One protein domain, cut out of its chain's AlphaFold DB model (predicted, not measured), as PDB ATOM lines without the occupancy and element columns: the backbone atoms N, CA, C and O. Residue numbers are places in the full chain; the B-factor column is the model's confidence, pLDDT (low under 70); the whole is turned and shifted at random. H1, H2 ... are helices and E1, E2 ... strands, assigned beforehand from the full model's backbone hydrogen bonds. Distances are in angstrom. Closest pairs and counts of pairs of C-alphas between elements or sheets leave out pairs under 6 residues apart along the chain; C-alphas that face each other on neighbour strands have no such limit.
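This is residues 2 to 70 and 92 to 100 of the 319 residues of the protein "PHD finger protein 7" of Eumeta variegata (UniProt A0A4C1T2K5). There is little regular structure: a small hairpin, E1 and E2, runs straight into short H2 near the middle, with short H1 on one side of H2 and the one long helix, H3, on the other. The 78 printed residues hold, in order, H1, E1, E2, H2 and H3; the class is mixed, with only 29 residues in named elements. The whole is compact, radius of gyration of the C-alphas 12.4 A, spanning 34 by 33 by 27 A.

H1, residues 14 to 17, begins at C-alpha 14 (128.611, 178.968, 136.850). E1 is residues 20 to 22, E2 27 to 29, H2 30 to 34. H3, residues 54 to 67, is 20.2 A long and ends at C-alpha 67 (116.230, 172.470, 114.535).

Antiparallel E1 and E2 form a hairpin, N 21 to O 28 at 2.9 A. H1 and H2 only just touch, with 3 pairs of C-alphas within 8 A, closest Tyr 17 and Phe 31, 5.2 A. H2 and H3 are close but not clearly touching, closest C-alphas Leu 33 and Ile 57, 7.9 A. H3 is apart from H1, E1 and E2. Every O i to N i+4 pair is within hydrogen-bond range in H2, 9 of 10 in H3; H1 is too short for one.

The farthest C-alphas, Asp 46 and Val 70, are 37.7 A apart. Residues 71 to 91 are not printed, a gap of 30.2 A between C-alphas 70 and 92. The H2 to H3 link is long. The model's pLDDT is under 70 at residues 67 to 70 and 92 to 100.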
ATOM      1  N   ASP A   2     117.575 168.186 137.720       84.38
ATOM      2  CA  ASP A   2     118.867 168.865 137.871       84.38
ATOM      3  C   ASP A   2     119.587 168.857 136.515       84.38
ATOM      4  O   ASP A   2     120.762 168.531 136.393       84.38
ATOM      5  N   VAL A   3     118.794 169.138 135.479       91.50
ATOM      6  CA  VAL A   3     119.149 169.165 134.063       91.50
ATOM      7  C   VAL A   3     118.511 170.419 133.478       91.50
ATOM      8  O   VAL A   3     117.326 170.665 133.713       91.50
ATOM      9  N   CYS A   4     119.280 171.209 132.734       92.88
ATOM     10  CA  CYS A   4     118.783 172.405 132.064       92.88
ATOM     11  C   CYS A   4     117.843 172.029 130.915       92.88
ATOM     12  O   CYS A   4     118.201 171.241 130.036       92.88
ATOM     13  N   ILE A   5     116.639 172.605 130.894       92.56
ATOM     14  CA  ILE A   5     115.634 172.269 129.881       92.56
ATOM     15  C   ILE A   5     116.051 172.688 128.460       92.56
ATOM     16  O   ILE A   5     115.624 172.039 127.504       92.56
ATOM     17  N   LEU A   6     116.903 173.710 128.315       91.06
ATOM     18  CA  LEU A   6     117.401 174.208 127.027       91.06
ATOM     19  C   LEU A   6     118.565 173.342 126.511       91.06
ATOM     20  O   LEU A   6     118.390 172.600 125.549       91.06
ATOM     21  N   CYS A   7     119.721 173.354 127.186       90.25
ATOM     22  CA  CYS A   7     120.933 172.658 126.723       90.25
ATOM     23  C   CYS A   7     120.984 171.148 127.041       90.25
ATOM     24  O   CYS A   7     121.941 170.475 126.662       90.25
ATOM     25  N   LYS A   8     119.988 170.612 127.764       89.69
ATOM     26  CA  LYS A   8     119.881 169.206 128.217       89.69
ATOM     27  C   LYS A   8     121.043 168.703 129.092       89.69
ATOM     28  O   LYS A   8     121.139 167.503 129.339       89.69
ATOM     29  N   SER A   9     121.907 169.589 129.593       85.50
ATOM     30  CA  SER A   9     123.044 169.222 130.446       85.50
ATOM     31  C   SER A   9     122.708 169.289 131.939       85.50
ATOM     32  O   SER A   9     121.939 170.146 132.372       85.50
ATOM     33  N   SER A  10     123.325 168.405 132.727       88.62
ATOM     34  CA  SER A  10     123.297 168.384 134.200       88.62
ATOM     35  C   SER A  10     124.488 169.094 134.858       88.62
ATOM     36  O   SER A  10     124.580 169.136 136.085       88.62
ATOM     37  N   LYS A  11     125.423 169.638 134.066       85.88
ATOM     38  CA  LYS A  11     126.576 170.394 134.577       85.88
ATOM     39  C   LYS A  11     126.113 171.633 135.352       85.88
ATOM     40  O   LYS A  11     125.208 172.330 134.908       85.88
ATOM     41  N   LYS A  12     126.780 171.940 136.465       84.94
ATOM     42  CA  LYS A  12     126.555 173.135 137.299       84.94
ATOM     43  C   LYS A  12     127.891 173.862 137.478       84.94
ATOM     44  O   LYS A  12     128.559 173.697 138.489       84.94
ATOM     45  N   ASN A  13     128.349 174.515 136.413       85.56
ATOM     46  CA  ASN A  13     129.573 175.315 136.416       85.56
ATOM     47  C   ASN A  13     129.181 176.737 136.022       85.56
ATOM     48  O   ASN A  13     128.850 176.983 134.861       85.56
ATOM     49  N   ASP A  14     129.202 177.638 136.997       86.25
ATOM     50  CA  ASP A  14     128.611 178.968 136.850       86.25
ATOM     51  C   ASP A  14     129.448 179.874 135.927       86.25
ATOM     52  O   ASP A  14     128.906 180.758 135.275       86.25
ATOM     53  N   ILE A  15     130.745 179.588 135.758       85.50
ATOM     54  CA  ILE A  15     131.618 180.282 134.793       85.50
ATOM     55  C   ILE A  15     131.254 179.900 133.346       85.50
ATOM     56  O   ILE A  15     131.299 180.734 132.448       85.50
ATOM     57  N   GLN A  16     130.893 178.636 133.098       81.56
ATOM     58  CA  GLN A  16     130.602 178.121 131.754       81.56
ATOM     59  C   GLN A  16     129.125 178.255 131.347       81.56
ATOM     60  O   GLN A  16     128.828 178.292 130.152       81.56
ATOM     61  N   TYR A  17     128.200 178.291 132.310       86.00
ATOM     62  CA  TYR A  17     126.756 178.267 132.048       86.00
ATOM     63  C   TYR A  17     125.952 179.329 132.818       86.00
ATOM     64  O   TYR A  17     124.753 179.476 132.571       86.00
ATOM     65  N   GLY A  18     126.569 180.078 133.731       91.00
ATOM     66  CA  GLY A  18     125.848 180.890 134.706       91.00
ATOM     67  C   GLY A  18     125.139 180.024 135.751       91.00
ATOM     68  O   GLY A  18     125.114 178.793 135.656       91.00
ATOM     69  N   GLU A  19     124.543 180.692 136.735       94.19
ATOM     70  CA  GLU A  19     123.792 180.054 137.818       94.19
ATOM     71  C   GLU A  19     122.722 179.072 137.291       94.19
ATOM     72  O   GLU A  19     122.096 179.282 136.246       94.19
ATOM     73  N   PHE A  20     122.500 177.974 138.017       94.94
ATOM     74  CA  PHE A  20     121.460 176.997 137.692       94.94
ATOM     75  C   PHE A  20     120.144 177.293 138.427       94.94
ATOM     76  O   PHE A  20     119.863 176.744 139.496       94.94
ATOM     77  N   LEU A  21     119.307 178.124 137.810       93.44
ATOM     78  CA  LEU A  21     117.980 178.477 138.311       93.44
ATOM     79  C   LEU A  21     117.017 177.279 138.224       93.44
ATOM     80  O   LEU A  21     117.002 176.531 137.241       93.44
ATOM     81  N   LYS A  22     116.174 177.073 139.245       93.44
ATOM     82  CA  LYS A  22     115.305 175.884 139.336       93.44
ATOM     83  C   LYS A  22     113.978 176.156 140.040       93.44
ATOM     84  O   LYS A  22     113.937 176.374 141.244       93.44
ATOM     85  N   ASN A  23     112.888 175.998 139.293       89.50
ATOM     86  CA  ASN A  23     111.518 176.051 139.803       89.50
ATOM     87  C   ASN A  23     110.933 174.635 139.940       89.50
ATOM     88  O   ASN A  23     111.509 173.654 139.467       89.50
ATOM     89  N   LYS A  24     109.738 174.515 140.540       87.25
ATOM     90  CA  LYS A  24     109.039 173.228 140.769       87.25
ATOM     91  C   LYS A  24     108.855 172.366 139.503       87.25
ATOM     92  O   LYS A  24     108.708 171.154 139.615       87.25
ATOM     93  N   ASN A  25     108.873 172.984 138.318       87.00
ATOM     94  CA  ASN A  25     108.573 172.344 137.033       87.00
ATOM     95  C   ASN A  25     109.811 171.908 136.226       87.00
ATOM     96  O   ASN A  25     109.736 170.924 135.497       87.00
ATOM     97  N   PHE A  26     110.908 172.671 136.278       92.88
ATOM     98  CA  PHE A  26     112.164 172.415 135.556       92.88
ATOM     99  C   PHE A  26     113.281 173.347 136.057       92.88
ATOM    100  O   PHE A  26     113.014 174.311 136.778       92.88
ATOM    101  N   GLY A  27     114.524 173.063 135.656       93.94
ATOM    102  CA  GLY A  27     115.672 173.955 135.841       93.94
ATOM    103  C   GLY A  27     116.252 174.449 134.516       93.94
ATOM    104  O   GLY A  27     115.999 173.869 133.454       93.94
ATOM    105  N   VAL A  28     117.014 175.534 134.581       94.31
ATOM    106  CA  VAL A  28     117.609 176.228 133.439       94.31
ATOM    107  C   VAL A  28     118.895 176.939 133.870       94.31
ATOM    108  O   VAL A  28     119.033 177.359 135.012       94.31
ATOM    109  N   HIS A  29     119.856 177.047 132.960       95.31
ATOM    110  CA  HIS A  29     121.075 177.832 133.159       95.31
ATOM    111  C   HIS A  29     120.840 179.292 132.789       95.31
ATOM    112  O   HIS A  29     120.288 179.551 131.717       95.31
ATOM    113  N   THR A  30     121.328 180.229 133.600       94.62
ATOM    114  CA  THR A  30     121.207 181.672 133.345       94.62
ATOM    115  C   THR A  30     121.779 182.074 131.979       94.62
ATOM    116  O   THR A  30     121.100 182.756 131.217       94.62
ATOM    117  N   PHE A  31     122.954 181.574 131.570       94.50
ATOM    118  CA  PHE A  31     123.476 181.879 130.226       94.50
ATOM    119  C   PHE A  31     122.701 181.163 129.111       94.50
ATOM    120  O   PHE A  31     122.691 181.637 127.981       94.50
ATOM    121  N   CYS A  32     122.004 180.052 129.387       92.56
ATOM    122  CA  CYS A  32     121.106 179.471 128.386       92.56
ATOM    123  C   CYS A  32     119.843 180.311 128.171       92.56
ATOM    124  O   CYS A  32     119.301 180.244 127.073       92.56
ATOM    125  N   LEU A  33     119.385 181.092 129.158       93.50
ATOM    126  CA  LEU A  33     118.313 182.069 128.945       93.50
ATOM    127  C   LEU A  33     118.801 183.173 127.995       93.50
ATOM    128  O   LEU A  33     118.292 183.282 126.884       93.50
ATOM    129  N   TYR A  34     119.862 183.893 128.379       92.62
ATOM    130  CA  TYR A  34     120.384 185.036 127.617       92.62
ATOM    131  C   TYR A  34     120.922 184.697 126.214       92.62
ATOM    132  O   TYR A  34     120.898 185.550 125.332       92.62
ATOM    133  N   LEU A  35     121.413 183.473 125.979       89.88
ATOM    134  CA  LEU A  35     121.991 183.059 124.688       89.88
ATOM    135  C   LEU A  35     121.013 182.273 123.787       89.88
ATOM    136  O   LEU A  35     121.426 181.723 122.762       89.88
ATOM    137  N   SER A  36     119.728 182.188 124.145       90.06
ATOM    138  CA  SER A  36     118.701 181.533 123.319       90.06
ATOM    139  C   SER A  36     118.103 182.505 122.297       90.06
ATOM    140  O   SER A  36     117.343 183.400 122.647       90.06
ATOM    141  N   SER A  37     118.423 182.309 121.013       82.25
ATOM    142  CA  SER A  37     118.223 183.294 119.930       82.25
ATOM    143  C   SER A  37     116.789 183.788 119.699       82.25
ATOM    144  O   SER A  37     116.610 184.795 119.023       82.25
ATOM    145  N   ASN A  38     115.770 183.077 120.188       84.38
ATOM    146  CA  ASN A  38     114.359 183.448 120.024       84.38
ATOM    147  C   ASN A  38     113.594 183.445 121.364       84.38
ATOM    148  O   ASN A  38     112.370 183.299 121.380       84.38
ATOM    149  N   LEU A  39     114.303 183.580 122.488       90.75
ATOM    150  CA  LEU A  39     113.721 183.621 123.828       90.75
ATOM    151  C   LEU A  39     113.708 185.060 124.360       90.75
ATOM    152  O   LEU A  39     114.743 185.594 124.742       90.75
ATOM    153  N   LEU A  40     112.526 185.676 124.394       88.06
ATOM    154  CA  LEU A  40     112.338 187.049 124.871       88.06
ATOM    155  C   LEU A  40     112.005 187.094 126.373       88.06
ATOM    156  O   LEU A  40     111.288 186.234 126.895       88.06
ATOM    157  N   GLN A  41     112.504 188.127 127.052       92.94
ATOM    158  CA  GLN A  41     112.232 188.431 128.461       92.94
ATOM    159  C   GLN A  41     110.911 189.219 128.567       92.94
ATOM    160  O   GLN A  41     110.899 190.441 128.636       92.94
ATOM    161  N   ASN A  42     109.788 188.499 128.485       90.81
ATOM    162  CA  ASN A  42     108.440 189.079 128.369       90.81
ATOM    163  C   ASN A  42     107.704 189.302 129.709       90.81
ATOM    164  O   ASN A  42     106.549 189.729 129.687       90.81
ATOM    165  N   GLY A  43     108.291 188.911 130.841       92.19
ATOM    166  CA  GLY A  43     107.709 189.041 132.181       92.19
ATOM    167  C   GLY A  43     108.412 190.097 133.027       92.19
ATOM    168  O   GLY A  43     109.515 190.529 132.691       92.19
ATOM    169  N   ALA A  44     107.784 190.480 134.138       89.06
ATOM    170  CA  ALA A  44     108.410 191.340 135.145       89.06
ATOM    171  C   ALA A  44     109.554 190.615 135.891       89.06
ATOM    172  O   ALA A  44     109.680 189.392 135.815       89.06
ATOM    173  N   ASP A  45     110.386 191.357 136.628       84.25
ATOM    174  CA  ASP A  45     111.581 190.811 137.296       84.25
ATOM    175  C   ASP A  45     111.271 189.696 138.317       84.25
ATOM    176  O   ASP A  45     112.093 188.801 138.530       84.25
ATOM    177  N   ASP A  46     110.074 189.708 138.915       87.88
ATOM    178  CA  ASP A  46     109.568 188.679 139.829       87.88
ATOM    179  C   ASP A  46     108.902 187.482 139.116       87.88
ATOM    180  O   ASP A  46     108.635 186.450 139.741       87.88
ATOM    181  N   GLU A  47     108.674 187.559 137.800       91.12
ATOM    182  CA  GLU A  47     108.023 186.503 137.027       91.12
ATOM    183  C   GLU A  47     109.000 185.478 136.423       91.12
ATOM    184  O   GLU A  47     109.930 185.775 135.670       91.12
ATOM    185  N   GLY A  48     108.700 184.196 136.647       91.69
ATOM    186  CA  GLY A  48     109.312 183.088 135.912       91.69
ATOM    187  C   GLY A  48     110.749 182.779 136.331       91.69
ATOM    188  O   GLY A  48     110.968 182.041 137.292       91.69
ATOM    189  N   PHE A  49     111.707 183.261 135.542       93.62
ATOM    190  CA  PHE A  49     113.147 183.172 135.782       93.62
ATOM    191  C   PHE A  49     113.793 184.448 135.232       93.62
ATOM    192  O   PHE A  49     114.043 184.500 134.035       93.62
ATOM    193  N   LEU A  50     114.048 185.465 136.063       91.75
ATOM    194  CA  LEU A  50     114.604 186.754 135.606       91.75
ATOM    195  C   LEU A  50     113.773 187.358 134.445       91.75
ATOM    196  O   LEU A  50     114.301 187.624 133.370       91.75
ATOM    197  N   GLY A  51     112.443 187.428 134.590       92.88
ATOM    198  CA  GLY A  51     111.514 187.858 133.532       92.88
ATOM    199  C   GLY A  51     111.321 186.881 132.357       92.88
ATOM    200  O   GLY A  51     110.427 187.071 131.528       92.88
ATOM    201  N   PHE A  52     112.095 185.793 132.253       95.12
ATOM    202  CA  PHE A  52     111.879 184.772 131.223       95.12
ATOM    203  C   PHE A  52     110.712 183.850 131.595       95.12
ATOM    204  O   PHE A  52     110.806 182.962 132.452       95.12
ATOM    205  N   LEU A  53     109.582 184.043 130.914       94.44
ATOM    206  CA  LEU A  53     108.336 183.362 131.246       94.44
ATOM    207  C   LEU A  53     108.390 181.850 130.919       94.44
ATOM    208  O   LEU A  53     108.766 181.462 129.808       94.44
ATOM    209  N   PRO A  54     107.927 180.947 131.815       94.06
ATOM    210  CA  PRO A  54     107.993 179.494 131.600       94.06
ATOM    211  C   PRO A  54     107.192 178.958 130.402       94.06
ATOM    212  O   PRO A  54     107.365 177.794 130.031       94.06
ATOM    213  N   LYS A  55     106.302 179.771 129.817       93.75
ATOM    214  CA  LYS A  55     105.641 179.511 128.526       93.75
ATOM    215  C   LYS A  55     106.627 179.640 127.357       93.75
ATOM    216  O   LYS A  55     106.691 178.748 126.513       93.75
ATOM    217  N   ASP A  56     107.451 180.680 127.370       94.31
ATOM    218  CA  ASP A  56     108.293 181.090 126.246       94.31
ATOM    219  C   ASP A  56     109.565 180.240 126.213       94.31
ATOM    220  O   ASP A  56     109.923 179.715 125.161       94.31
ATOM    221  N   ILE A  57     110.127 179.914 127.386       94.44
ATOM    222  CA  ILE A  57     111.192 178.903 127.523       94.44
ATOM    223  C   ILE A  57     110.747 177.551 126.929       94.44
ATOM    224  O   ILE A  57     111.520 176.886 126.243       94.44
ATOM    225  N   LYS A  58     109.492 177.124 127.142       93.44
ATOM    226  CA  LYS A  58     108.970 175.871 126.556       93.44
ATOM    227  C   LYS A  58     108.780 175.966 125.040       93.44
ATOM    228  O   LYS A  58     108.969 174.962 124.353       93.44
ATOM    229  N   THR A  59     108.416 177.134 124.516       92.94
ATOM    230  CA  THR A  59     108.354 177.392 123.069       92.94
ATOM    231  C   THR A  59     109.749 177.347 122.446       92.94
ATOM    232  O   THR A  59     109.937 176.665 121.440       92.94
ATOM    233  N   GLU A  60     110.750 177.942 123.094       93.00
ATOM    234  CA  GLU A  60     112.136 177.896 122.628       93.00
ATOM    235  C   GLU A  60     112.708 176.470 122.656       93.00
ATOM    236  O   GLU A  60     113.301 176.011 121.682       93.00
ATOM    237  N   VAL A  61     112.430 175.692 123.710       91.75
ATOM    238  CA  VAL A  61     112.784 174.260 123.760       91.75
ATOM    239  C   VAL A  61     112.182 173.480 122.584       91.75
ATOM    240  O   VAL A  61     112.851 172.596 122.044       91.75
ATOM    241  N   ARG A  62     110.951 173.802 122.153       89.88
ATOM    242  CA  ARG A  62     110.346 173.198 120.951       89.88
ATOM    243  C   ARG A  62     111.103 173.616 119.689       89.88
ATOM    244  O   ARG A  62     111.480 172.730 118.925       89.88
ATOM    245  N   ARG A  63     111.387 174.912 119.499       89.19
ATOM    246  CA  ARG A  63     112.152 175.426 118.345       89.19
ATOM    247  C   ARG A  63     113.526 174.758 118.237       89.19
ATOM    248  O   ARG A  63     113.850 174.198 117.194       89.19
ATOM    249  N   ILE A  64     114.288 174.727 119.332       84.38
ATOM    250  CA  ILE A  64     115.601 174.066 119.408       84.38
ATOM    251  C   ILE A  64     115.479 172.567 119.090       84.38
ATOM    252  O   ILE A  64     116.284 172.034 118.330       84.38
ATOM    253  N   SER A  65     114.450 171.878 119.604       79.81
ATOM    254  CA  SER A  65     114.235 170.455 119.290       79.81
ATOM    255  C   SER A  65     113.874 170.196 117.820       79.81
ATOM    256  O   SER A  65     114.263 169.165 117.277       79.81
ATOM    257  N   PHE A  66     113.196 171.139 117.160       71.25
ATOM    258  CA  PHE A  66     112.844 171.060 115.740       71.25
ATOM    259  C   PHE A  66     114.060 171.308 114.831       71.25
ATOM    260  O   PHE A  66     114.266 170.582 113.861       71.25
ATOM    261  N   LEU A  67     114.934 172.254 115.199       65.62
ATOM    262  CA  LEU A  67     116.230 172.470 114.535       65.62
ATOM    263  C   LEU A  67     117.177 171.260 114.651       65.62
ATOM    264  O   LEU A  67     118.089 171.111 113.842       65.62
ATOM    265  N   GLY A  68     116.942 170.363 115.615       55.75
ATOM    266  CA  GLY A  68     117.653 169.089 115.740       55.75
ATOM    267  C   GLY A  68     117.304 168.036 114.677       55.75
ATOM    268  O   GLY A  68     117.984 167.014 114.609       55.75
ATOM    269  N   VAL A  69     116.280 168.246 113.838       41.00
ATOM    270  CA  VAL A  69     115.781 167.241 112.874       41.00
ATOM    271  C   VAL A  69     116.524 167.305 111.527       41.00
ATOM    272  O   VAL A  69     115.928 167.334 110.451       41.00
ATOM    273  N   VAL A  70     117.859 167.257 111.572       36.91
ATOM    274  CA  VAL A  70     118.670 166.854 110.410       36.91
ATOM    275  C   VAL A  70     118.848 165.338 110.479       36.91
ATOM    276  O   VAL A  70     119.453 164.814 111.414       36.91
ATOM    277  N   SER A  92     136.582 187.118 123.365       43.62
ATOM    278  CA  SER A  92     135.573 188.180 123.522       43.62
ATOM    279  C   SER A  92     134.170 187.693 123.937       43.62
ATOM    280  O   SER A  92     133.302 187.387 123.118       43.62
ATOM    281  N   VAL A  93     133.894 187.729 125.248       38.28
ATOM    282  CA  VAL A  93     132.513 187.704 125.759       38.28
ATOM    283  C   VAL A  93     131.836 189.023 125.380       38.28
ATOM    284  O   VAL A  93     131.881 190.001 126.122       38.28
ATOM    285  N   LYS A  94     131.198 189.060 124.208       42.84
ATOM    286  CA  LYS A  94     130.223 190.106 123.891       42.84
ATOM    287  C   LYS A  94     128.957 189.818 124.689       42.84
ATOM    288  O   LYS A  94     128.170 188.954 124.309       42.84
ATOM    289  N   ILE A  95     128.792 190.523 125.808       36.72
ATOM    290  CA  ILE A  95     127.533 190.552 126.558       36.72
ATOM    291  C   ILE A  95     126.458 191.034 125.584       36.72
ATOM    292  O   ILE A  95     126.540 192.146 125.061       36.72
ATOM    293  N   PHE A  96     125.491 190.169 125.287       38.12
ATOM    294  CA  PHE A  96     124.435 190.479 124.336       38.12
ATOM    295  C   PHE A  96     123.412 191.370 125.044       38.12
ATOM    296  O   PHE A  96     122.585 190.888 125.817       38.12
ATOM    297  N   ALA A  97     123.526 192.683 124.828       40.19
ATOM    298  CA  ALA A  97     122.476 193.630 125.180       40.19
ATOM    299  C   ALA A  97     121.144 193.173 124.544       40.19
ATOM    300  O   ALA A  97     121.176 192.550 123.476       40.19
ATOM    301  N   PRO A  98     119.986 193.440 125.177       45.22
ATOM    302  CA  PRO A  98     118.698 193.032 124.626       45.22
ATOM    303  C   PRO A  98     118.545 193.576 123.204       45.22
ATOM    304  O   PRO A  98     118.873 194.731 122.937       45.22
ATOM    305  N   THR A  99     118.068 192.733 122.288       46.31
ATOM    306  CA  THR A  99     117.918 193.097 120.878       46.31
ATOM    307  C   THR A  99     116.996 194.299 120.738       46.31
ATOM    308  O   THR A  99     115.793 194.179 120.978       46.31
ATOM    309  N   ALA A 100     117.549 195.429 120.299       49.81
ATOM    310  CA  ALA A 100     116.771 196.530 119.759       49.81
ATOM    311  C   ALA A 100     116.083 196.033 118.477       49.81
ATOM    312  O   ALA A 100     116.699 195.934 117.421       49.81
TER     313      ALA A 100